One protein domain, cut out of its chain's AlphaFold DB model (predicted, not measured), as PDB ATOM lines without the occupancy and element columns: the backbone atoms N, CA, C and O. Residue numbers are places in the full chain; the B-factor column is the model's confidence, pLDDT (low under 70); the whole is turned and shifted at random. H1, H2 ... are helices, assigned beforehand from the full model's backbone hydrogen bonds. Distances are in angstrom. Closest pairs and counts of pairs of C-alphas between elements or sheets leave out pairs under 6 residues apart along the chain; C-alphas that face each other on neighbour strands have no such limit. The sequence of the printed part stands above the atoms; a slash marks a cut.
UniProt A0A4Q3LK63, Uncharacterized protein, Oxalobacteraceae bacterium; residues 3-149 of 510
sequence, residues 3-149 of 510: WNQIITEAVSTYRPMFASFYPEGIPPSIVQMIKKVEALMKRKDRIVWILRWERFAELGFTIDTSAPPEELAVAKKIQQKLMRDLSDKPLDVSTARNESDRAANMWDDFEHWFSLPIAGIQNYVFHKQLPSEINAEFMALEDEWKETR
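Overview. This is residues 3 to 149 of the 510 residues of an uncharacterized protein of Oxalobacteraceae bacterium (UniProt A0A4Q3LK63). A long helix near the middle, H3, has other helices packed on several sides of it: H1 and H2 complete an up-and-down bundle with it, each running against the one before, and H4 and H5 pack on it elsewhere. H4 reaches out to one end of the long axis and H8 to the other, with the short H6 and H7 between H2 and H8. The printed part has 147 residues with eight named helices, H1 to H8 in chain order, and no named strand; the class is all helix. It is compact, with a radius of gyration of the C-alphas of 16.9 A, yet elongated in outline, spanning 60 by 35 by 22 A.

Arrangement. H1, residues 3 to 19, and H2, residues 28 to 41, are near each other. H3, residues 44 to 59, is the hub, touching four helices. H1 touches it at a shallow tilt of 23 degrees, the same way; the closest C-alphas, of Ala 10 and Lys 44, are 6.7 A apart. H2 and H3 form a helical hairpin at a shallow tilt of 32 degrees, only just short of steep, with the C-alphas of Met 41 and Ile 47 closest at 6.2 A. H3 and H4, residues 69 to 86, form another at 24 degrees, with the C-alphas of Arg 52 and Leu 86 closest at 6.3 A. H5, residues 93 to 105, touches H3 at a steep tilt of 57 degrees, opposite ways; the closest C-alphas, of Trp 53 and Ser 100, are 5.4 A apart. H6, residues 107 to 115, touches H2 through residues 40 to 41 of H2 alone, with the C-alphas of Leu 40 and Glu 111 closest at 6.9 A. H7, residues 119 to 123, touches H6 only at the corner, and only just, with 3 pairs of C-alphas within 8 A, the closest those of Phe 114 and Gln 122 at 6.7 A. H8, residues 131 to 148, touches H5 at a steep tilt of 48 degrees, with the C-alphas of Ala 103 and Pro 131 closest at 5.5 A. H8 is apart from H3. Every O i to N i+4 pair is within hydrogen-bond range in H2 to H8; in H1, 10 of 13 are.

Along the chain. H1 begins at C-alpha 3, (226.750, 233.161, 226.726), is 23.5 A long and has a kink of 27 degrees near residue 13. H3 is 22.3 A long, H4 25.9 A and H8 25.8 A. H4 begins at C-alpha 69, (271.426, 239.245, 240.567), and H8 ends at C-alpha 148, (235.760, 228.026, 195.144).

Size, cuts and confidence. The two C-alphas farthest apart, of Pro 68 and Arg 149, are 60.5 A from each other. The printed part has no cut and no long link. The mean pLDDT of the printed part is 80.6; residues 3 to 26, residue 30 and residues 61 to 63 are under 70.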
ATOM      1  N   TRP A   3     225.610 232.247 226.911       30.62
ATOM      2  CA  TRP A   3     226.750 233.161 226.726       30.62
ATOM      3  C   TRP A   3     227.280 233.772 228.029       30.62
ATOM      4  O   TRP A   3     228.458 233.617 228.322       30.62
ATOM      5  N   ASN A   4     226.423 234.352 228.878       35.59
ATOM      6  CA  ASN A   4     226.853 234.961 230.151       35.59
ATOM      7  C   ASN A   4     227.562 233.981 231.105       35.59
ATOM      8  O   ASN A   4     228.385 234.397 231.917       35.59
ATOM      9  N   GLN A   5     227.271 232.682 231.004       41.72
ATOM     10  CA  GLN A   5     227.899 231.646 231.824       41.72
ATOM     11  C   GLN A   5     229.308 231.300 231.316       41.72
ATOM     12  O   GLN A   5     230.239 231.266 232.113       41.72
ATOM     13  N   ILE A   6     229.489 231.179 229.992       43.81
ATOM     14  CA  ILE A   6     230.810 231.032 229.351       43.81
ATOM     15  C   ILE A   6     231.683 232.263 229.628       43.81
ATOM     16  O   ILE A   6     232.870 232.121 229.900       43.81
ATOM     17  N   ILE A   7     231.087 233.458 229.612       42.50
ATOM     18  CA  ILE A   7     231.745 234.741 229.895       42.50
ATOM     19  C   ILE A   7     232.204 234.807 231.355       42.50
ATOM     20  O   ILE A   7     233.356 235.128 231.640       42.50
ATOM     21  N   THR A   8     231.337 234.426 232.293       46.53
ATOM     22  CA  THR A   8     231.675 234.406 233.725       46.53
ATOM     23  C   THR A   8     232.732 233.341 234.041       46.53
ATOM     24  O   THR A   8     233.624 233.590 234.850       46.53
ATOM     25  N   GLU A   9     232.689 232.179 233.384       50.69
ATOM     26  CA  GLU A   9     233.698 231.116 233.506       50.69
ATOM     27  C   GLU A   9     235.037 231.483 232.855       50.69
ATOM     28  O   GLU A   9     236.090 231.196 233.416       50.69
ATOM     29  N   ALA A  10     235.028 232.143 231.696       48.75
ATOM     30  CA  ALA A  10     236.220 232.687 231.056       48.75
ATOM     31  C   ALA A  10     236.875 233.742 231.960       48.75
ATOM     32  O   ALA A  10     238.009 233.571 232.397       48.75
ATOM     33  N   VAL A  11     236.139 234.789 232.338       49.97
ATOM     34  CA  VAL A  11     236.643 235.872 233.196       49.97
ATOM     35  C   VAL A  11     237.094 235.356 234.569       49.97
ATOM     36  O   VAL A  11     238.117 235.818 235.077       49.97
ATOM     37  N   SER A  12     236.409 234.371 235.166       54.91
ATOM     38  CA  SER A  12     236.850 233.747 236.424       54.91
ATOM     39  C   SER A  12     238.081 232.846 236.261       54.91
ATOM     40  O   SER A  12     238.874 232.747 237.194       54.91
ATOM     41  N   THR A  13     238.297 232.261 235.077       56.41
ATOM     42  CA  THR A  13     239.515 231.499 234.738       56.41
ATOM     43  C   THR A  13     240.711 232.419 234.457       56.41
ATOM     44  O   THR A  13     241.843 232.064 234.786       56.41
ATOM     45  N   TYR A  14     240.489 233.614 233.889       63.66
ATOM     46  CA  TYR A  14     241.569 234.505 233.429       63.66
ATOM     47  C   TYR A  14     241.916 235.643 234.389       63.66
ATOM     48  O   TYR A  14     243.069 236.071 234.403       63.66
ATOM     49  N   ARG A  15     240.995 236.082 235.264       59.53
ATOM     50  CA  ARG A  15     241.345 236.968 236.389       59.53
ATOM     51  C   ARG A  15     242.546 236.433 237.177       59.53
ATOM     52  O   ARG A  15     243.454 237.221 237.383       59.53
ATOM     53  N   PRO A  16     242.642 235.135 237.531       63.12
ATOM     54  CA  PRO A  16     243.834 234.561 238.160       63.12
ATOM     55  C   PRO A  16     245.146 234.748 237.379       63.12
ATOM     56  O   PRO A  16     246.190 234.876 238.012       63.12
ATOM     57  N   MET A  17     245.118 234.790 236.036       63.38
ATOM     58  CA  MET A  17     246.326 234.975 235.211       63.38
ATOM     59  C   MET A  17     246.934 236.374 235.354       63.38
ATOM     60  O   MET A  17     248.154 236.504 235.280       63.38
ATOM     61  N   PHE A  18     246.098 237.395 235.568       62.00
ATOM     62  CA  PHE A  18     246.522 238.783 235.784       62.00
ATOM     63  C   PHE A  18     246.546 239.165 237.278       62.00
ATOM     64  O   PHE A  18     247.351 239.991 237.692       62.00
ATOM     65  N   ALA A  19     245.727 238.530 238.120       61.31
ATOM     66  CA  ALA A  19     245.598 238.834 239.548       61.31
ATOM     67  C   ALA A  19     246.862 238.513 240.354       61.31
ATOM     68  O   ALA A  19     247.115 239.167 241.358       61.31
ATOM     69  N   SER A  20     247.685 237.553 239.912       60.28
ATOM     70  CA  SER A  20     248.993 237.320 240.538       60.28
ATOM     71  C   SER A  20     249.985 238.468 240.319       60.28
ATOM     72  O   SER A  20     250.995 238.518 241.012       60.28
ATOM     73  N   PHE A  21     249.723 239.355 239.353       57.31
ATOM     74  CA  PHE A  21     250.608 240.460 238.967       57.31
ATOM     75  C   PHE A  21     250.048 241.833 239.342       57.31
ATOM     76  O   PHE A  21     250.820 242.758 239.564       57.31
ATOM     77  N   TYR A  22     248.728 241.947 239.483       62.81
ATOM     78  CA  TYR A  22     248.061 243.148 239.977       62.81
ATOM     79  C   TYR A  22     247.389 242.868 241.328       62.81
ATOM     80  O   TYR A  22     246.163 242.725 241.385       62.81
ATOM     81  N   PRO A  23     248.167 242.771 242.425       60.12
ATOM     82  CA  PRO A  23     247.632 242.475 243.755       60.12
ATOM     83  C   PRO A  23     246.636 243.539 244.245       60.12
ATOM     84  O   PRO A  23     245.773 243.236 245.065       60.12
ATOM     85  N   GLU A  24     246.718 244.759 243.708       65.62
ATOM     86  CA  GLU A  24     245.834 245.890 244.024       65.62
ATOM     87  C   GLU A  24     244.604 245.994 243.097       65.62
ATOM     88  O   GLU A  24     243.727 246.826 243.320       65.62
ATOM     89  N   GLY A  25     244.498 245.123 242.085       64.38
ATOM     90  CA  GLY A  25     243.390 245.089 241.126       64.38
ATOM     91  C   GLY A  25     243.826 245.305 239.673       64.38
ATOM     92  O   GLY A  25     244.766 246.035 239.385       64.38
ATOM     93  N   ILE A  26     243.127 244.651 238.738       65.69
ATOM     94  CA  ILE A  26     243.444 244.694 237.299       65.69
ATOM     95  C   ILE A  26     243.183 246.109 236.739       65.69
ATOM     96  O   ILE A  26     242.084 246.632 236.954       65.69
ATOM     97  N   PRO A  27     244.123 246.707 235.981       71.12
ATOM     98  CA  PRO A  27     243.947 248.033 235.395       71.12
ATOM     99  C   PRO A  27     242.703 248.147 234.490       71.12
ATOM    100  O   PRO A  27     242.397 247.208 233.746       71.12
ATOM    101  N   PRO A  28     242.003 249.301 234.471       74.75
ATOM    102  CA  PRO A  28     240.835 249.510 233.608       74.75
ATOM    103  C   PRO A  28     241.099 249.304 232.108       74.75
ATOM    104  O   PRO A  28     240.214 248.819 231.405       74.75
ATOM    105  N   SER A  29     242.304 249.625 231.624       70.12
ATOM    106  CA  SER A  29     242.726 249.409 230.231       70.12
ATOM    107  C   SER A  29     242.698 247.927 229.845       70.12
ATOM    108  O   SER A  29     242.122 247.563 228.822       70.12
ATOM    109  N   ILE A  30     243.213 247.054 230.715       68.81
ATOM    110  CA  ILE A  30     243.190 245.597 230.527       68.81
ATOM    111  C   ILE A  30     241.751 245.069 230.549       68.81
ATOM    112  O   ILE A  30     241.386 244.205 229.755       68.81
ATOM    113  N   VAL A  31     240.887 245.623 231.408       72.31
ATOM    114  CA  VAL A  31     239.460 245.260 231.437       72.31
ATOM    115  C   VAL A  31     238.745 245.652 230.137       72.31
ATOM    116  O   VAL A  31     237.903 244.892 229.657       72.31
ATOM    117  N   GLN A  32     239.055 246.815 229.556       79.44
ATOM    118  CA  GLN A  32     238.495 247.233 228.265       79.44
ATOM    119  C   GLN A  32     238.989 246.351 227.115       79.44
ATOM    120  O   GLN A  32     238.175 245.922 226.298       79.44
ATOM    121  N   MET A  33     240.281 246.016 227.091       75.88
ATOM    122  CA  MET A  33     240.850 245.094 226.107       75.88
ATOM    123  C   MET A  33     240.177 243.715 226.175       75.88
ATOM    124  O   MET A  33     239.726 243.215 225.148       75.88
ATOM    125  N   ILE A  34     239.984 243.152 227.378       72.38
ATOM    126  CA  ILE A  34     239.276 241.871 227.559       72.38
ATOM    127  C   ILE A  34     237.863 241.932 226.962       72.38
ATOM    128  O   ILE A  34     237.450 240.993 226.286       72.38
ATOM    129  N   LYS A  35     237.131 243.039 227.158       80.06
ATOM    130  CA  LYS A  35     235.794 243.221 226.563       80.06
ATOM    131  C   LYS A  35     235.837 243.294 225.034       80.06
ATOM    132  O   LYS A  35     234.955 242.740 224.383       80.06
ATOM    133  N   LYS A  36     236.850 243.956 224.463       81.62
ATOM    134  CA  LYS A  36     237.069 244.023 223.009       81.62
ATOM    135  C   LYS A  36     237.307 242.615 222.445       81.62
ATOM    136  O   LYS A  36     236.606 242.185 221.531       81.62
ATOM    137  N   VAL A  37     238.231 241.870 223.067       79.12
ATOM    138  CA  VAL A  37     238.562 240.457 222.786       79.12
ATOM    139  C   VAL A  37     237.328 239.572 222.844       79.12
ATOM    140  O   VAL A  37     237.102 238.767 221.947       79.12
ATOM    141  N   GLU A  38     236.498 239.744 223.863       75.06
ATOM    142  CA  GLU A  38     235.274 238.974 224.038       75.06
ATOM    143  C   GLU A  38     234.259 239.215 222.911       75.06
ATOM    144  O   GLU A  38     233.719 238.252 222.358       75.06
ATOM    145  N   ALA A  39     234.036 240.482 222.550       82.75
ATOM    146  CA  ALA A  39     233.073 240.871 221.525       82.75
ATOM    147  C   ALA A  39     233.436 240.316 220.139       82.75
ATOM    148  O   ALA A  39     232.554 239.842 219.417       82.75
ATOM    149  N   LEU A  40     234.726 240.337 219.795       83.50
ATOM    150  CA  LEU A  40     235.221 239.871 218.503       83.50
ATOM    151  C   LEU A  40     235.374 238.346 218.449       83.50
ATOM    152  O   LEU A  40     234.812 237.685 217.577       83.50
ATOM    153  N   MET A  41     236.110 237.769 219.402       84.50
ATOM    154  CA  MET A  41     236.592 236.388 219.305       84.50
ATOM    155  C   MET A  41     235.500 235.350 219.553       84.50
ATOM    156  O   MET A  41     235.571 234.251 218.998       84.50
ATOM    157  N   LYS A  42     234.516 235.664 220.413       82.00
ATOM    158  CA  LYS A  42     233.318 234.853 220.727       82.00
ATOM    159  C   LYS A  42     233.580 233.392 221.160       82.00
ATOM    160  O   LYS A  42     232.646 232.654 221.452       82.00
ATOM    161  N   ARG A  43     234.826 232.927 221.255       84.50
ATOM    162  CA  ARG A  43     235.189 231.549 221.611       84.50
ATOM    163  C   ARG A  43     236.279 231.516 222.669       84.50
ATOM    164  O   ARG A  43     237.252 232.263 222.605       84.50
ATOM    165  N   LYS A  44     236.125 230.605 223.635       83.88
ATOM    166  CA  LYS A  44     236.998 230.513 224.815       83.88
ATOM    167  C   LYS A  44     238.468 230.326 224.441       83.88
ATOM    168  O   LYS A  44     239.312 230.986 225.027       83.88
ATOM    169  N   ASP A  45     238.769 229.442 223.497       87.06
ATOM    170  CA  ASP A  45     240.132 229.127 223.063       87.06
ATOM    171  C   ASP A  45     240.844 230.334 222.429       87.06
ATOM    172  O   ASP A  45     241.979 230.638 222.787       87.06
ATOM    173  N   ARG A  46     240.132 231.095 221.594       90.00
ATOM    174  CA  ARG A  46     240.627 232.322 220.949       90.00
ATOM    175  C   ARG A  46     240.942 233.423 221.955       90.00
ATOM    176  O   ARG A  46     242.007 234.032 221.913       90.00
ATOM    177  N   ILE A  47     240.032 233.614 222.913       85.25
ATOM    178  CA  ILE A  47     240.198 234.563 224.020       85.25
ATOM    179  C   ILE A  47     241.431 234.191 224.856       85.25
ATOM    180  O   ILE A  47     242.226 235.060 225.197       85.25
ATOM    181  N   VAL A  48     241.633 232.904 225.167       84.56
ATOM    182  CA  VAL A  48     242.830 232.448 225.906       84.56
ATOM    183  C   VAL A  48     244.090 232.798 225.142       84.56
ATOM    184  O   VAL A  48     245.059 233.270 225.733       84.56
ATOM    185  N   TRP A  49     244.090 232.499 223.849       91.44
ATOM    186  CA  TRP A  49     245.259 232.645 223.009       91.44
ATOM    187  C   TRP A  49     245.724 234.100 222.952       91.44
ATOM    188  O   TRP A  49     246.878 234.363 223.283       91.44
ATOM    189  N   ILE A  50     244.827 235.051 222.669       88.44
ATOM    190  CA  ILE A  50     245.210 236.468 222.594       88.44
ATOM    191  C   ILE A  50     245.638 237.011 223.964       88.44
ATOM    192  O   ILE A  50     246.650 237.696 224.070       88.44
ATOM    193  N   LEU A  51     244.967 236.609 225.052       84.75
ATOM    194  CA  LEU A  51     245.339 237.045 226.404       84.75
ATOM    195  C   LEU A  51     246.714 236.530 226.855       84.75
ATOM    196  O   LEU A  51     247.342 237.152 227.711       84.75
ATOM    197  N   ARG A  52     247.205 235.409 226.308       87.62
ATOM    198  CA  ARG A  52     248.581 234.947 226.562       87.62
ATOM    199  C   ARG A  52     249.606 235.877 225.921       87.62
ATOM    200  O   ARG A  52     250.604 236.176 226.574       87.62
ATOM    201  N   TRP A  53     249.343 236.335 224.698       90.38
ATOM    202  CA  TRP A  53     250.192 237.296 223.995       90.38
ATOM    203  C   TRP A  53     250.179 238.659 224.684       90.38
ATOM    204  O   TRP A  53     251.243 239.166 225.009       90.38
ATOM    205  N   GLU A  54     249.008 239.168 225.064       84.06
ATOM    206  CA  GLU A  54     248.875 240.411 225.844       84.06
ATOM    207  C   GLU A  54     249.618 240.339 227.186       84.06
ATOM    208  O   GLU A  54     250.385 241.225 227.558       84.06
ATOM    209  N   ARG A  55     249.475 239.223 227.912       82.56
ATOM    210  CA  ARG A  55     250.217 238.998 229.162       82.56
ATOM    211  C   ARG A  55     251.731 238.990 228.940       82.56
ATOM    212  O   ARG A  55     252.476 239.400 229.830       82.56
ATOM    213  N   PHE A  56     252.198 238.487 227.800       86.12
ATOM    214  CA  PHE A  56     253.612 238.535 227.448       86.12
ATOM    215  C   PHE A  56     254.059 239.934 227.010       86.12
ATOM    216  O   PHE A  56     255.156 240.326 227.388       86.12
ATOM    217  N   ALA A  57     253.228 240.707 226.309       84.50
ATOM    218  CA  ALA A  57     253.527 242.094 225.953       84.50
ATOM    219  C   ALA A  57     253.806 242.948 227.202       84.50
ATOM    220  O   ALA A  57     254.797 243.672 227.265       84.50
ATOM    221  N   GLU A  58     252.977 242.780 228.235       77.94
ATOM    222  CA  GLU A  58     253.070 243.536 229.487       77.94
ATOM    223  C   GLU A  58     254.247 243.102 230.378       77.94
ATOM    224  O   GLU A  58     254.887 243.926 231.030       77.94
ATOM    225  N   LEU A  59     254.545 241.797 230.442       75.38
ATOM    226  CA  LEU A  59     255.438 241.225 231.469       75.38
ATOM    227  C   LEU A  59     256.688 240.539 230.911       75.38
ATOM    228  O   LEU A  59     257.636 240.254 231.642       75.38
ATOM    229  N   GLY A  60     256.697 240.217 229.623       71.44
ATOM    230  CA  GLY A  60     257.774 239.487 228.956       71.44
ATOM    231  C   GLY A  60     259.052 240.304 228.798       71.44
ATOM    232  O   GLY A  60     260.121 239.720 228.597       71.44
ATOM    233  N   PHE A  61     258.960 241.632 228.937       69.31
ATOM    234  CA  PHE A  61     260.056 242.577 228.694       69.31
ATOM    235  C   PHE A  61     260.508 243.362 229.926       69.31
ATOM    236  O   PHE A  61     261.439 244.158 229.820       69.31
ATOM    237  N   THR A  62     259.929 243.123 231.104       65.38
ATOM    238  CA  THR A  62     260.274 243.832 232.349       65.38
ATOM    239  C   THR A  62     261.549 243.273 232.997       65.38
ATOM    240  O   THR A  62     261.560 242.920 234.177       65.38
ATOM    241  N   ILE A  63     262.626 243.122 232.221       68.19
ATOM    242  CA  ILE A  63     263.942 242.756 232.747       68.19
ATOM    243  C   ILE A  63     264.768 244.030 232.873       68.19
ATOM    244  O   ILE A  63     265.355 244.500 231.901       68.19
ATOM    245  N   ASP A  64     264.834 244.560 234.090       73.81
ATOM    246  CA  ASP A  64     265.808 245.585 234.430       73.81
ATOM    247  C   ASP A  64     267.192 244.932 234.554       73.81
ATOM    248  O   ASP A  64     267.477 244.171 235.481       73.81
ATOM    249  N   THR A  65     268.061 245.193 233.578       75.44
ATOM    250  CA  THR A  65     269.432 244.663 233.564       75.44
ATOM    251  C   THR A  65     270.331 245.310 234.615       75.44
ATOM    252  O   THR A  65     271.433 244.811 234.842       75.44
ATOM    253  N   SER A  66     269.865 246.383 235.264       79.31
ATOM    254  CA  SER A  66     270.528 247.037 236.392       79.31
ATOM    255  C   SER A  66     270.087 246.505 237.764       79.31
ATOM    256  O   SER A  66     270.696 246.862 238.773       79.31
ATOM    257  N   ALA A  67     269.091 245.610 237.809       81.75
ATOM    258  CA  ALA A  67     268.604 245.001 239.045       81.75
ATOM    259  C   ALA A  67     269.626 244.028 239.682       81.75
ATOM    260  O   ALA A  67     270.467 243.451 238.979       81.75
ATOM    261  N   PRO A  68     269.548 243.787 241.008       88.00
ATOM    262  CA  PRO A  68     270.382 242.808 241.701       88.00
ATOM    263  C   PRO A  68     270.311 241.398 241.078       88.00
ATOM    264  O   PRO A  68     269.266 241.002 240.549       88.00
ATOM    265  N   PRO A  69     271.384 240.582 241.166       86.06
ATOM    266  CA  PRO A  69     271.426 239.245 240.567       86.06
ATOM    267  C   PRO A  69     270.272 238.315 240.975       86.06
ATOM    268  O   PRO A  69     269.799 237.543 240.134       86.06
ATOM    269  N   GLU A  70     269.798 238.377 242.227       83.88
ATOM    270  CA  GLU A  70     268.632 237.602 242.675       83.88
ATOM    271  C   GLU A  70     267.331 237.987 241.951       83.88
ATOM    272  O   GLU A  70     266.581 237.105 241.523       83.88
ATOM    273  N   GLU A  71     267.081 239.279 241.748       78.62
ATOM    274  CA  GLU A  71     265.889 239.788 241.062       78.62
ATOM    275  C   GLU A  71     265.947 239.470 239.568       78.62
ATOM    276  O   GLU A  71     264.966 239.006 238.982       78.62
ATOM    277  N   LEU A  72     267.135 239.591 238.971       80.69
ATOM    278  CA  LEU A  72     267.379 239.214 237.582       80.69
ATOM    279  C   LEU A  72     267.116 237.718 237.340       80.69
ATOM    280  O   LEU A  72     266.570 237.335 236.300       80.69
ATOM    281  N   ALA A  73     267.485 236.853 238.289       82.44
ATOM    282  CA  ALA A  73     267.214 235.420 238.209       82.44
ATOM    283  C   ALA A  73     265.707 235.112 238.280       82.44
ATOM    284  O   ALA A  73     265.214 234.260 237.531       82.44
ATOM    285  N   VAL A  74     264.963 235.825 239.133       81.06
ATOM    286  CA  VAL A  74     263.498 235.714 239.227       81.06
ATOM    287  C   VAL A  74     262.831 236.198 237.938       81.06
ATOM    288  O   VAL A  74     262.012 235.467 237.375       81.06
ATOM    289  N   ALA A  75     263.226 237.362 237.416       79.19
ATOM    290  CA  ALA A  75     262.692 237.926 236.177       79.19
ATOM    291  C   ALA A  75     262.921 236.994 234.974       79.19
ATOM    292  O   ALA A  75     261.988 236.694 234.228       79.19
ATOM    293  N   LYS A  76     264.127 236.421 234.839       83.69
ATOM    294  CA  LYS A  76     264.430 235.418 233.800       83.69
ATOM    295  C   LYS A  76     263.572 234.160 233.933       83.69
ATOM    296  O   LYS A  76     263.113 233.623 232.927       83.69
ATOM    297  N   LYS A  77     263.319 233.685 235.158       84.62
ATOM    298  CA  LYS A  77     262.451 232.521 235.399       84.62
ATOM    299  C   LYS A  77     260.994 232.811 235.019       84.62
ATOM    300  O   LYS A  77     260.328 231.934 234.468       84.62
ATOM    301  N   ILE A  78     260.510 234.025 235.288       81.56
ATOM    302  CA  ILE A  78     259.178 234.481 234.873       81.56
ATOM    303  C   ILE A  78     259.100 234.558 233.345       81.56
ATOM    304  O   ILE A  78     258.204 233.943 232.772       81.56
ATOM    305  N   GLN A  79     260.065 235.202 232.682       84.31
ATOM    306  CA  GLN A  79     260.119 235.295 231.219       84.31
ATOM    307  C   GLN A  79     260.137 233.906 230.564       84.31
ATOM    308  O   GLN A  79     259.345 233.633 229.667       84.31
ATOM    309  N   GLN A  80     260.966 232.981 231.061       85.69
ATOM    310  CA  GLN A  80     260.994 231.598 230.573       85.69
ATOM    311  C   GLN A  80     259.657 230.877 230.750       85.69
ATOM    312  O   GLN A  80     259.263 230.105 229.879       85.69
ATOM    313  N   LYS A  81     258.955 231.107 231.866       85.56
ATOM    314  CA  LYS A  81     257.619 230.545 232.080       85.56
ATOM    315  C   LYS A  81     256.619 231.121 231.076       85.56
ATOM    316  O   LYS A  81     255.890 230.347 230.472       85.56
ATOM    317  N   LEU A  82     256.617 232.438 230.875       85.31
ATOM    318  CA  LEU A  82     255.724 233.092 229.917       85.31
ATOM    319  C   LEU A  82     255.967 232.588 228.489       85.31
ATOM    320  O   LEU A  82     255.016 232.210 227.821       85.31
ATOM    321  N   MET A  83     257.225 232.463 228.053       87.19
ATOM    322  CA  MET A  83     257.539 231.936 226.716       87.19
ATOM    323  C   MET A  83     257.040 230.495 226.508       87.19
ATOM    324  O   MET A  83     256.560 230.168 225.427       87.19
ATOM    325  N   ARG A  84     257.086 229.639 227.541       87.19
ATOM    326  CA  ARG A  84     256.521 228.271 227.482       87.19
ATOM    327  C   ARG A  84     254.991 228.249 227.418       87.19
ATOM    328  O   ARG A  84     254.409 227.271 226.939       87.19
ATOM    329  N   ASP A  85     254.338 229.287 227.940       86.56
ATOM    330  CA  ASP A  85     252.884 229.438 227.864       86.56
ATOM    331  C   ASP A  85     252.446 229.854 226.443       86.56
ATOM    332  O   ASP A  85     251.340 229.492 226.037       86.56
ATOM    333  N   LEU A  86     253.307 230.554 225.684       88.88
ATOM    334  CA  LEU A  86     253.024 231.052 224.330       88.88
ATOM    335  C   LEU A  86     253.081 229.971 223.252       88.88
ATOM    336  O   LEU A  86     252.162 229.871 222.446       88.88
ATOM    337  N   SER A  87     254.147 229.166 223.240       89.75
ATOM    338  CA  SER A  87     254.387 228.166 222.197       89.75
ATOM    339  C   SER A  87     254.869 226.843 222.779       89.75
ATOM    340  O   SER A  87     255.501 226.794 223.835       89.75
ATOM    341  N   ASP A  88     254.563 225.751 222.078       87.06
ATOM    342  CA  ASP A  88     255.158 224.440 222.357       87.06
ATOM    343  C   ASP A  88     256.565 224.309 221.754       87.06
ATOM    344  O   ASP A  88     257.349 223.456 222.176       87.06
ATOM    345  N   LYS A  89     256.914 225.179 220.797       87.50
ATOM    346  CA  LYS A  89     258.257 225.268 220.223       87.50
ATOM    347  C   LYS A  89     259.115 226.223 221.067       87.50
ATOM    348  O   LYS A  89     258.598 227.219 221.576       87.50
ATOM    349  N   PRO A  90     260.426 225.965 221.223       88.31
ATOM    350  CA  PRO A  90     261.324 226.931 221.846       88.31
ATOM    351  C   PRO A  90     261.310 228.257 221.076       88.31
ATOM    352  O   PRO A  90     261.589 228.274 219.879       88.31
ATOM    353  N   LEU A  91     261.013 229.353 221.774       88.50
ATOM    354  CA  LEU A  91     261.091 230.712 221.245       88.50
ATOM    355  C   LEU A  91     262.242 231.460 221.908       88.50
ATOM    356  O   LEU A  91     262.442 231.364 223.122       88.50
ATOM    357  N   ASP A  92     262.979 232.230 221.115       90.56
ATOM    358  CA  ASP A  92     263.833 233.282 221.646       90.56
ATOM    359  C   ASP A  92     263.011 234.553 221.932       90.56
ATOM    360  O   ASP A  92     261.908 234.749 221.414       90.56
ATOM    361  N   VAL A  93     263.561 235.430 222.773       85.56
ATOM    362  CA  VAL A  93     262.869 236.641 223.240       85.56
ATOM    363  C   VAL A  93     262.538 237.597 222.091       85.56
ATOM    364  O   VAL A  93     261.501 238.255 222.137       85.56
ATOM    365  N   SER A  94     263.388 237.681 221.062       88.25
ATOM    366  CA  SER A  94     263.166 238.591 219.934       88.25
ATOM    367  C   SER A  94     262.024 238.109 219.042       88.25
ATOM    368  O   SER A  94     261.141 238.895 218.706       88.25
ATOM    369  N   THR A  95     261.963 236.806 218.759       91.81
ATOM    370  CA  THR A  95     260.844 236.191 218.037       91.81
ATOM    371  C   THR A  95     259.542 236.335 218.820       91.81
ATOM    372  O   THR A  95     258.545 236.787 218.264       91.81
ATOM    373  N   ALA A  96     259.545 236.033 220.124       90.88
ATOM    374  CA  ALA A  96     258.358 236.193 220.960       90.88
ATOM    375  C   ALA A  96     257.869 237.653 220.995       90.88
ATOM    376  O   ALA A  96     256.665 237.892 221.026       90.88
ATOM    377  N   ARG A  97     258.785 238.630 220.946       89.88
ATOM    378  CA  ARG A  97     258.441 240.052 220.833       89.88
ATOM    379  C   ARG A  97     257.776 240.395 219.515       89.88
ATOM    380  O   ARG A  97     256.690 240.954 219.534       89.88
ATOM    381  N   ASN A  98     258.387 240.007 218.402       92.25
ATOM    382  CA  ASN A  98     257.831 240.277 217.080       92.25
ATOM    383  C   ASN A  98     256.436 239.654 216.921       92.25
ATOM    384  O   ASN A  98     255.540 240.271 216.357       92.25
ATOM    385  N   GLU A  99     256.237 238.441 217.439       94.25
ATOM    386  CA  GLU A  99     254.930 237.784 217.438       94.25
ATOM    387  C   GLU A  99     253.928 238.484 218.368       94.25
ATOM    388  O   GLU A  99     252.781 238.682 217.987       94.25
ATOM    389  N   SER A 100     254.353 238.946 219.545       91.50
ATOM    390  CA  SER A 100     253.497 239.748 220.428       91.50
ATOM    391  C   SER A 100     253.034 241.047 219.762       91.50
ATOM    392  O   SER A 100     251.855 241.383 219.839       91.50
ATOM    393  N   ASP A 101     253.942 241.745 219.077       90.06
ATOM    394  CA  ASP A 101     253.626 242.968 218.335       90.06
ATOM    395  C   ASP A 101     252.674 242.663 217.165       90.06
ATOM    396  O   ASP A 101     251.749 243.429 216.900       90.06
ATOM    397  N   ARG A 102     252.834 241.519 216.484       91.75
ATOM    398  CA  ARG A 102     251.880 241.054 215.461       91.75
ATOM    399  C   ARG A 102     250.499 240.810 216.053       91.75
ATOM    400  O   ARG A 102     249.531 241.349 215.537       91.75
ATOM    401  N   ALA A 103     250.408 240.059 217.151       90.81
ATOM    402  CA  ALA A 103     249.136 239.757 217.806       90.81
ATOM    403  C   ALA A 103     248.348 241.028 218.162       90.81
ATOM    404  O   ALA A 103     247.137 241.069 217.955       90.81
ATOM    405  N   ALA A 104     249.041 242.069 218.638       86.19
ATOM    406  CA  ALA A 104     248.437 243.358 218.972       86.19
ATOM    407  C   ALA A 104     247.871 244.103 217.745       86.19
ATOM    408  O   ALA A 104     246.925 244.878 217.883       86.19
ATOM    409  N   ASN A 105     248.425 243.858 216.554       87.25
ATOM    410  CA  ASN A 105     248.035 244.520 215.306       87.25
ATOM    411  C   ASN A 105     247.057 243.706 214.441       87.25
ATOM    412  O   ASN A 105     246.477 244.265 213.521       87.25
ATOM    413  N   MET A 106     246.806 242.430 214.751       89.00
ATOM    414  CA  MET A 106     245.896 241.558 213.980       89.00
ATOM    415  C   MET A 106     244.402 241.853 214.201       89.00
ATOM    416  O   MET A 106     243.545 241.023 213.906       89.00
ATOM    417  N   TRP A 107     244.055 242.994 214.796       85.62
ATOM    418  CA  TRP A 107     242.679 243.260 215.203       85.62
ATOM    419  C   TRP A 107     241.726 243.353 214.009       85.62
ATOM    420  O   TRP A 107     240.697 242.675 213.989       85.62
ATOM    421  N   ASP A 108     242.114 244.150 213.019       83.12
ATOM    422  CA  ASP A 108     241.335 244.366 211.802       83.12
ATOM    423  C   ASP A 108     241.313 243.083 210.955       83.12
ATOM    424  O   ASP A 108     240.268 242.700 210.431       83.12
ATOM    425  N   ASP A 109     242.420 242.330 210.943       88.62
ATOM    426  CA  ASP A 109     242.494 241.030 210.273       88.62
ATOM    427  C   ASP A 109     241.505 240.018 210.882       88.62
ATOM    428  O   ASP A 109     240.805 239.295 210.170       88.62
ATOM    429  N   PHE A 110     241.385 239.967 212.215       90.75
ATOM    430  CA  PHE A 110     240.409 239.099 212.878       90.75
ATOM    431  C   PHE A 110     238.963 239.531 212.623       90.75
ATOM    432  O   PHE A 110     238.094 238.663 212.498       90.75
ATOM    433  N   GLU A 111     238.686 240.835 212.550       87.00
ATOM    434  CA  GLU A 111     237.371 241.352 212.146       87.00
ATOM    435  C   GLU A 111     237.014 240.898 210.730       87.00
ATOM    436  O   GLU A 111     235.935 240.327 210.534       87.00
ATOM    437  N   HIS A 112     237.953 241.028 209.790       87.12
ATOM    438  CA  HIS A 112     237.833 240.505 208.432       87.12
ATOM    439  C   HIS A 112     237.566 238.996 208.426       87.12
ATOM    440  O   HIS A 112     236.484 238.561 208.029       87.12
ATOM    441  N   TRP A 113     238.476 238.172 208.947       90.94
ATOM    442  CA  TRP A 113     238.351 236.714 208.847       90.94
ATOM    443  C   TRP A 113     237.118 236.154 209.551       90.94
ATOM    444  O   TRP A 113     236.492 235.216 209.051       90.94
ATOM    445  N   PHE A 114     236.730 236.702 210.706       90.69
ATOM    446  CA  PHE A 114     235.537 236.221 211.403       90.69
ATOM    447  C   PHE A 114     234.228 236.705 210.781       90.69
ATOM    448  O   PHE A 114     233.185 236.125 211.100       90.69
ATOM    449  N   SER A 115     234.270 237.683 209.876       86.62
ATOM    450  CA  SER A 115     233.131 238.035 209.023       86.62
ATOM    451  C   SER A 115     232.913 237.037 207.873       86.62
ATOM    452  O   SER A 115     231.797 236.924 207.361       86.62
ATOM    453  N   LEU A 116     233.942 236.266 207.492       87.81
ATOM    454  CA  LEU A 116     233.871 235.308 206.388       87.81
ATOM    455  C   LEU A 116     233.194 233.992 206.822       87.81
ATOM    456  O   LEU A 116     233.552 233.417 207.858       87.81
ATOM    457  N   PRO A 117     232.274 233.414 206.026       88.62
ATOM    458  CA  PRO A 117     231.605 232.148 206.337       88.62
ATOM    459  C   PRO A 117     232.478 230.928 205.995       88.62
ATOM    460  O   PRO A 117     232.005 229.933 205.441       88.62
ATOM    461  N   ILE A 118     233.768 230.982 206.323       90.25
ATOM    462  CA  ILE A 118     234.726 229.911 206.046       90.25
ATOM    463  C   ILE A 118     234.725 228.941 207.224       90.25
ATOM    464  O   ILE A 118     235.221 229.259 208.303       90.25
ATOM    465  N   ALA A 119     234.189 227.734 207.030       90.69
ATOM    466  CA  ALA A 119     234.075 226.742 208.102       90.69
ATOM    467  C   ALA A 119     235.429 226.412 208.757       90.69
ATOM    468  O   ALA A 119     235.472 226.208 209.970       90.69
ATOM    469  N   GLY A 120     236.520 226.402 207.982       92.94
ATOM    470  CA  GLY A 120     237.882 226.222 208.496       92.94
ATOM    471  C   GLY A 120     238.268 227.295 209.517       92.94
ATOM    472  O   GLY A 120     238.695 226.957 210.616       92.94
ATOM    473  N   ILE A 121     238.005 228.569 209.211       93.94
ATOM    474  CA  ILE A 121     238.260 229.719 210.093       93.94
ATOM    475  C   ILE A 121     237.289 229.720 211.283       93.94
ATOM    476  O   ILE A 121     237.693 229.814 212.445       93.94
ATOM    477  N   GLN A 122     235.991 229.550 211.023       92.31
ATOM    478  CA  GLN A 122     234.944 229.615 212.048       92.31
ATOM    479  C   GLN A 122     235.066 228.490 213.082       92.31
ATOM    480  O   GLN A 122     234.799 228.700 214.272       92.31
ATOM    481  N   ASN A 123     235.556 227.320 212.669       92.81
ATOM    482  CA  ASN A 123     235.792 226.192 213.562       92.81
ATOM    483  C   ASN A 123     237.232 226.110 214.081       92.81
ATOM    484  O   ASN A 123     237.459 225.356 215.031       92.81
ATOM    485  N   TYR A 124     238.153 226.937 213.579       94.75
ATOM    486  CA  TYR A 124     239.561 226.914 213.967       94.75
ATOM    487  C   TYR A 124     239.758 226.984 215.485       94.75
ATOM    488  O   TYR A 124     239.132 227.813 216.161       94.75
ATOM    489  N   VAL A 125     240.612 226.102 216.013       93.25
ATOM    490  CA  VAL A 125     240.910 225.986 217.447       93.25
ATOM    491  C   VAL A 125     242.267 226.609 217.752       93.25
ATOM    492  O   VAL A 125     243.307 226.152 217.278       93.25
ATOM    493  N   PHE A 126     242.251 227.640 218.591       93.12
ATOM    494  CA  PHE A 126     243.456 228.360 218.980       93.12
ATOM    495  C   PHE A 126     244.103 227.646 220.172       93.12
ATOM    496  O   PHE A 126     243.509 227.511 221.245       93.12
ATOM    497  N   HIS A 127     245.338 227.191 219.999       91.06
ATOM    498  CA  HIS A 127     246.132 226.544 221.036       91.06
ATOM    499  C   HIS A 127     247.339 227.404 221.412       91.06
ATOM    500  O   HIS A 127     247.254 228.237 222.315       91.06
ATOM    501  N   LYS A 128     248.473 227.155 220.764       93.56
ATOM    502  CA  LYS A 128     249.794 227.742 221.028       93.56
ATOM    503  C   LYS A 128     250.538 228.058 219.723       93.56
ATOM    504  O   LYS A 128     251.763 228.166 219.700       93.56
ATOM    505  N   GLN A 129     249.779 228.155 218.632       94.69
ATOM    506  CA  GLN A 129     250.264 228.637 217.350       94.69
ATOM    507  C   GLN A 129     250.758 230.075 217.506       94.69
ATOM    508  O   GLN A 129     250.216 230.847 218.305       94.69
ATOM    509  N   LEU A 130     251.776 230.431 216.741       95.31
ATOM    510  CA  LEU A 130     252.228 231.808 216.640       95.31
ATOM    511  C   LEU A 130     251.200 232.647 215.859       95.31
ATOM    512  O   LEU A 130     250.534 232.122 214.967       95.31
ATOM    513  N   PRO A 131     251.070 233.945 216.157       95.31
ATOM    514  CA  PRO A 131     250.263 234.896 215.396       95.31
ATOM    515  C   PRO A 131     250.511 234.806 213.890       95.31
ATOM    516  O   PRO A 131     249.563 234.721 213.117       95.31
ATOM    517  N   SER A 132     251.774 234.700 213.475       94.25
ATOM    518  CA  SER A 132     252.131 234.499 212.069       94.25
ATOM    519  C   SER A 132     251.689 233.158 211.478       94.25
ATOM    520  O   SER A 132     251.345 233.116 210.298       94.25
ATOM    521  N   GLU A 133     251.659 232.081 212.271       94.62
ATOM    522  CA  GLU A 133     251.128 230.777 211.848       94.62
ATOM    523  C   GLU A 133     249.608 230.872 211.631       94.62
ATOM    524  O   GLU A 133     249.119 230.448 210.589       94.62
ATOM    525  N   ILE A 134     248.869 231.512 212.549       94.88
ATOM    526  CA  ILE A 134     247.418 231.730 212.394       94.88
ATOM    527  C   ILE A 134     247.120 232.600 211.175       94.88
ATOM    528  O   ILE A 134     246.259 232.242 210.378       94.88
ATOM    529  N   ASN A 135     247.850 233.706 211.007       93.75
ATOM    530  CA  ASN A 135     247.713 234.579 209.844       93.75
ATOM    531  C   ASN A 135     247.919 233.797 208.537       93.75
ATOM    532  O   ASN A 135     247.075 233.847 207.650       93.75
ATOM    533  N   ALA A 136     249.008 233.028 208.434       94.31
ATOM    534  CA  ALA A 136     249.303 232.246 207.235       94.31
ATOM    535  C   ALA A 136     248.237 231.174 206.950       94.31
ATOM    536  O   ALA A 136     247.848 230.984 205.800       94.31
ATOM    537  N   GLU A 137     247.741 230.486 207.982       95.62
ATOM    538  CA  GLU A 137     246.694 229.474 207.831       95.62
ATOM    539  C   GLU A 137     245.348 230.092 207.432       95.62
ATOM    540  O   GLU A 137     244.649 229.538 206.585       95.62
ATOM    541  N   PHE A 138     244.982 231.246 207.996       95.38
ATOM    542  CA  PHE A 138     243.732 231.928 207.653       95.38
ATOM    543  C   PHE A 138     243.781 232.503 206.241       95.38
ATOM    544  O   PHE A 138     242.816 232.326 205.505       95.38
ATOM    545  N   MET A 139     244.916 233.084 205.835       91.94
ATOM    546  CA  MET A 139     245.144 233.492 204.446       91.94
ATOM    547  C   MET A 139     244.988 232.312 203.484       91.94
ATOM    548  O   MET A 139     244.259 232.420 202.507       91.94
ATOM    549  N   ALA A 140     245.587 231.155 203.787       92.62
ATOM    550  CA  ALA A 140     245.460 229.971 202.936       92.62
ATOM    551  C   ALA A 140     244.011 229.454 202.842       92.62
ATOM    552  O   ALA A 140     243.564 229.064 201.765       92.62
ATOM    553  N   LEU A 141     243.264 229.469 203.953       93.12
ATOM    554  CA  LEU A 141     241.846 229.089 203.979       93.12
ATOM    555  C   LEU A 141     240.962 230.081 203.214       93.12
ATOM    556  O   LEU A 141     239.981 229.679 202.589       93.12
ATOM    557  N   GLU A 142     241.283 231.371 203.283       90.25
ATOM    558  CA  GLU A 142     240.617 232.411 202.506       90.25
ATOM    559  C   GLU A 142     240.916 232.275 201.011       90.25
ATOM    560  O   GLU A 142     239.984 232.335 200.215       90.25
ATOM    561  N   ASP A 143     242.167 232.021 200.627       87.00
ATOM    562  CA  ASP A 143     242.563 231.793 199.235       87.00
ATOM    563  C   ASP A 143     241.874 230.550 198.651       87.00
ATOM    564  O   ASP A 143     241.301 230.607 197.562       87.00
ATOM    565  N   GLU A 144     241.835 229.437 199.393       88.00
ATOM    566  CA  GLU A 144     241.091 228.239 198.984       88.00
ATOM    567  C   GLU A 144     239.594 228.544 198.819       88.00
ATOM    568  O   GLU A 144     238.964 228.144 197.837       88.00
ATOM    569  N   TRP A 145     239.017 229.308 199.748       87.75
ATOM    570  CA  TRP A 145     237.624 229.728 199.660       87.75
ATOM    571  C   TRP A 145     237.365 230.640 198.450       87.75
ATOM    572  O   TRP A 145     236.381 230.423 197.736       87.75
ATOM    573  N   LYS A 146     238.260 231.589 198.154       80.44
ATOM    574  CA  LYS A 146     238.207 232.454 196.964       80.44
ATOM    575  C   LYS A 146     238.252 231.641 195.673       80.44
ATOM    576  O   LYS A 146     237.444 231.883 194.780       80.44
ATOM    577  N   GLU A 147     239.096 230.614 195.592       80.25
ATOM    578  CA  GLU A 147     239.149 229.724 194.423       80.25
ATOM    579  C   GLU A 147     237.841 228.949 194.203       80.25
ATOM    580  O   GLU A 147     237.450 228.702 193.058       80.25
ATOM    581  N   THR A 148     237.112 228.608 195.273       75.81
ATOM    582  CA  THR A 148     235.760 228.026 195.144       75.81
ATOM    583  C   THR A 148     234.695 229.054 194.756       75.81
ATOM    584  O   THR A 148     233.616 228.682 194.290       75.81
ATOM    585  N   ARG A 149     234.994 230.349 194.909       77.19
ATOM    586  CA  ARG A 149     234.097 231.479 194.659       77.19
ATOM    587  C   ARG A 149     234.682 232.469 193.656       77.19
ATOM    588  O   ARG A 149     234.632 233.671 193.877       77.19
TER     589      ARG A 149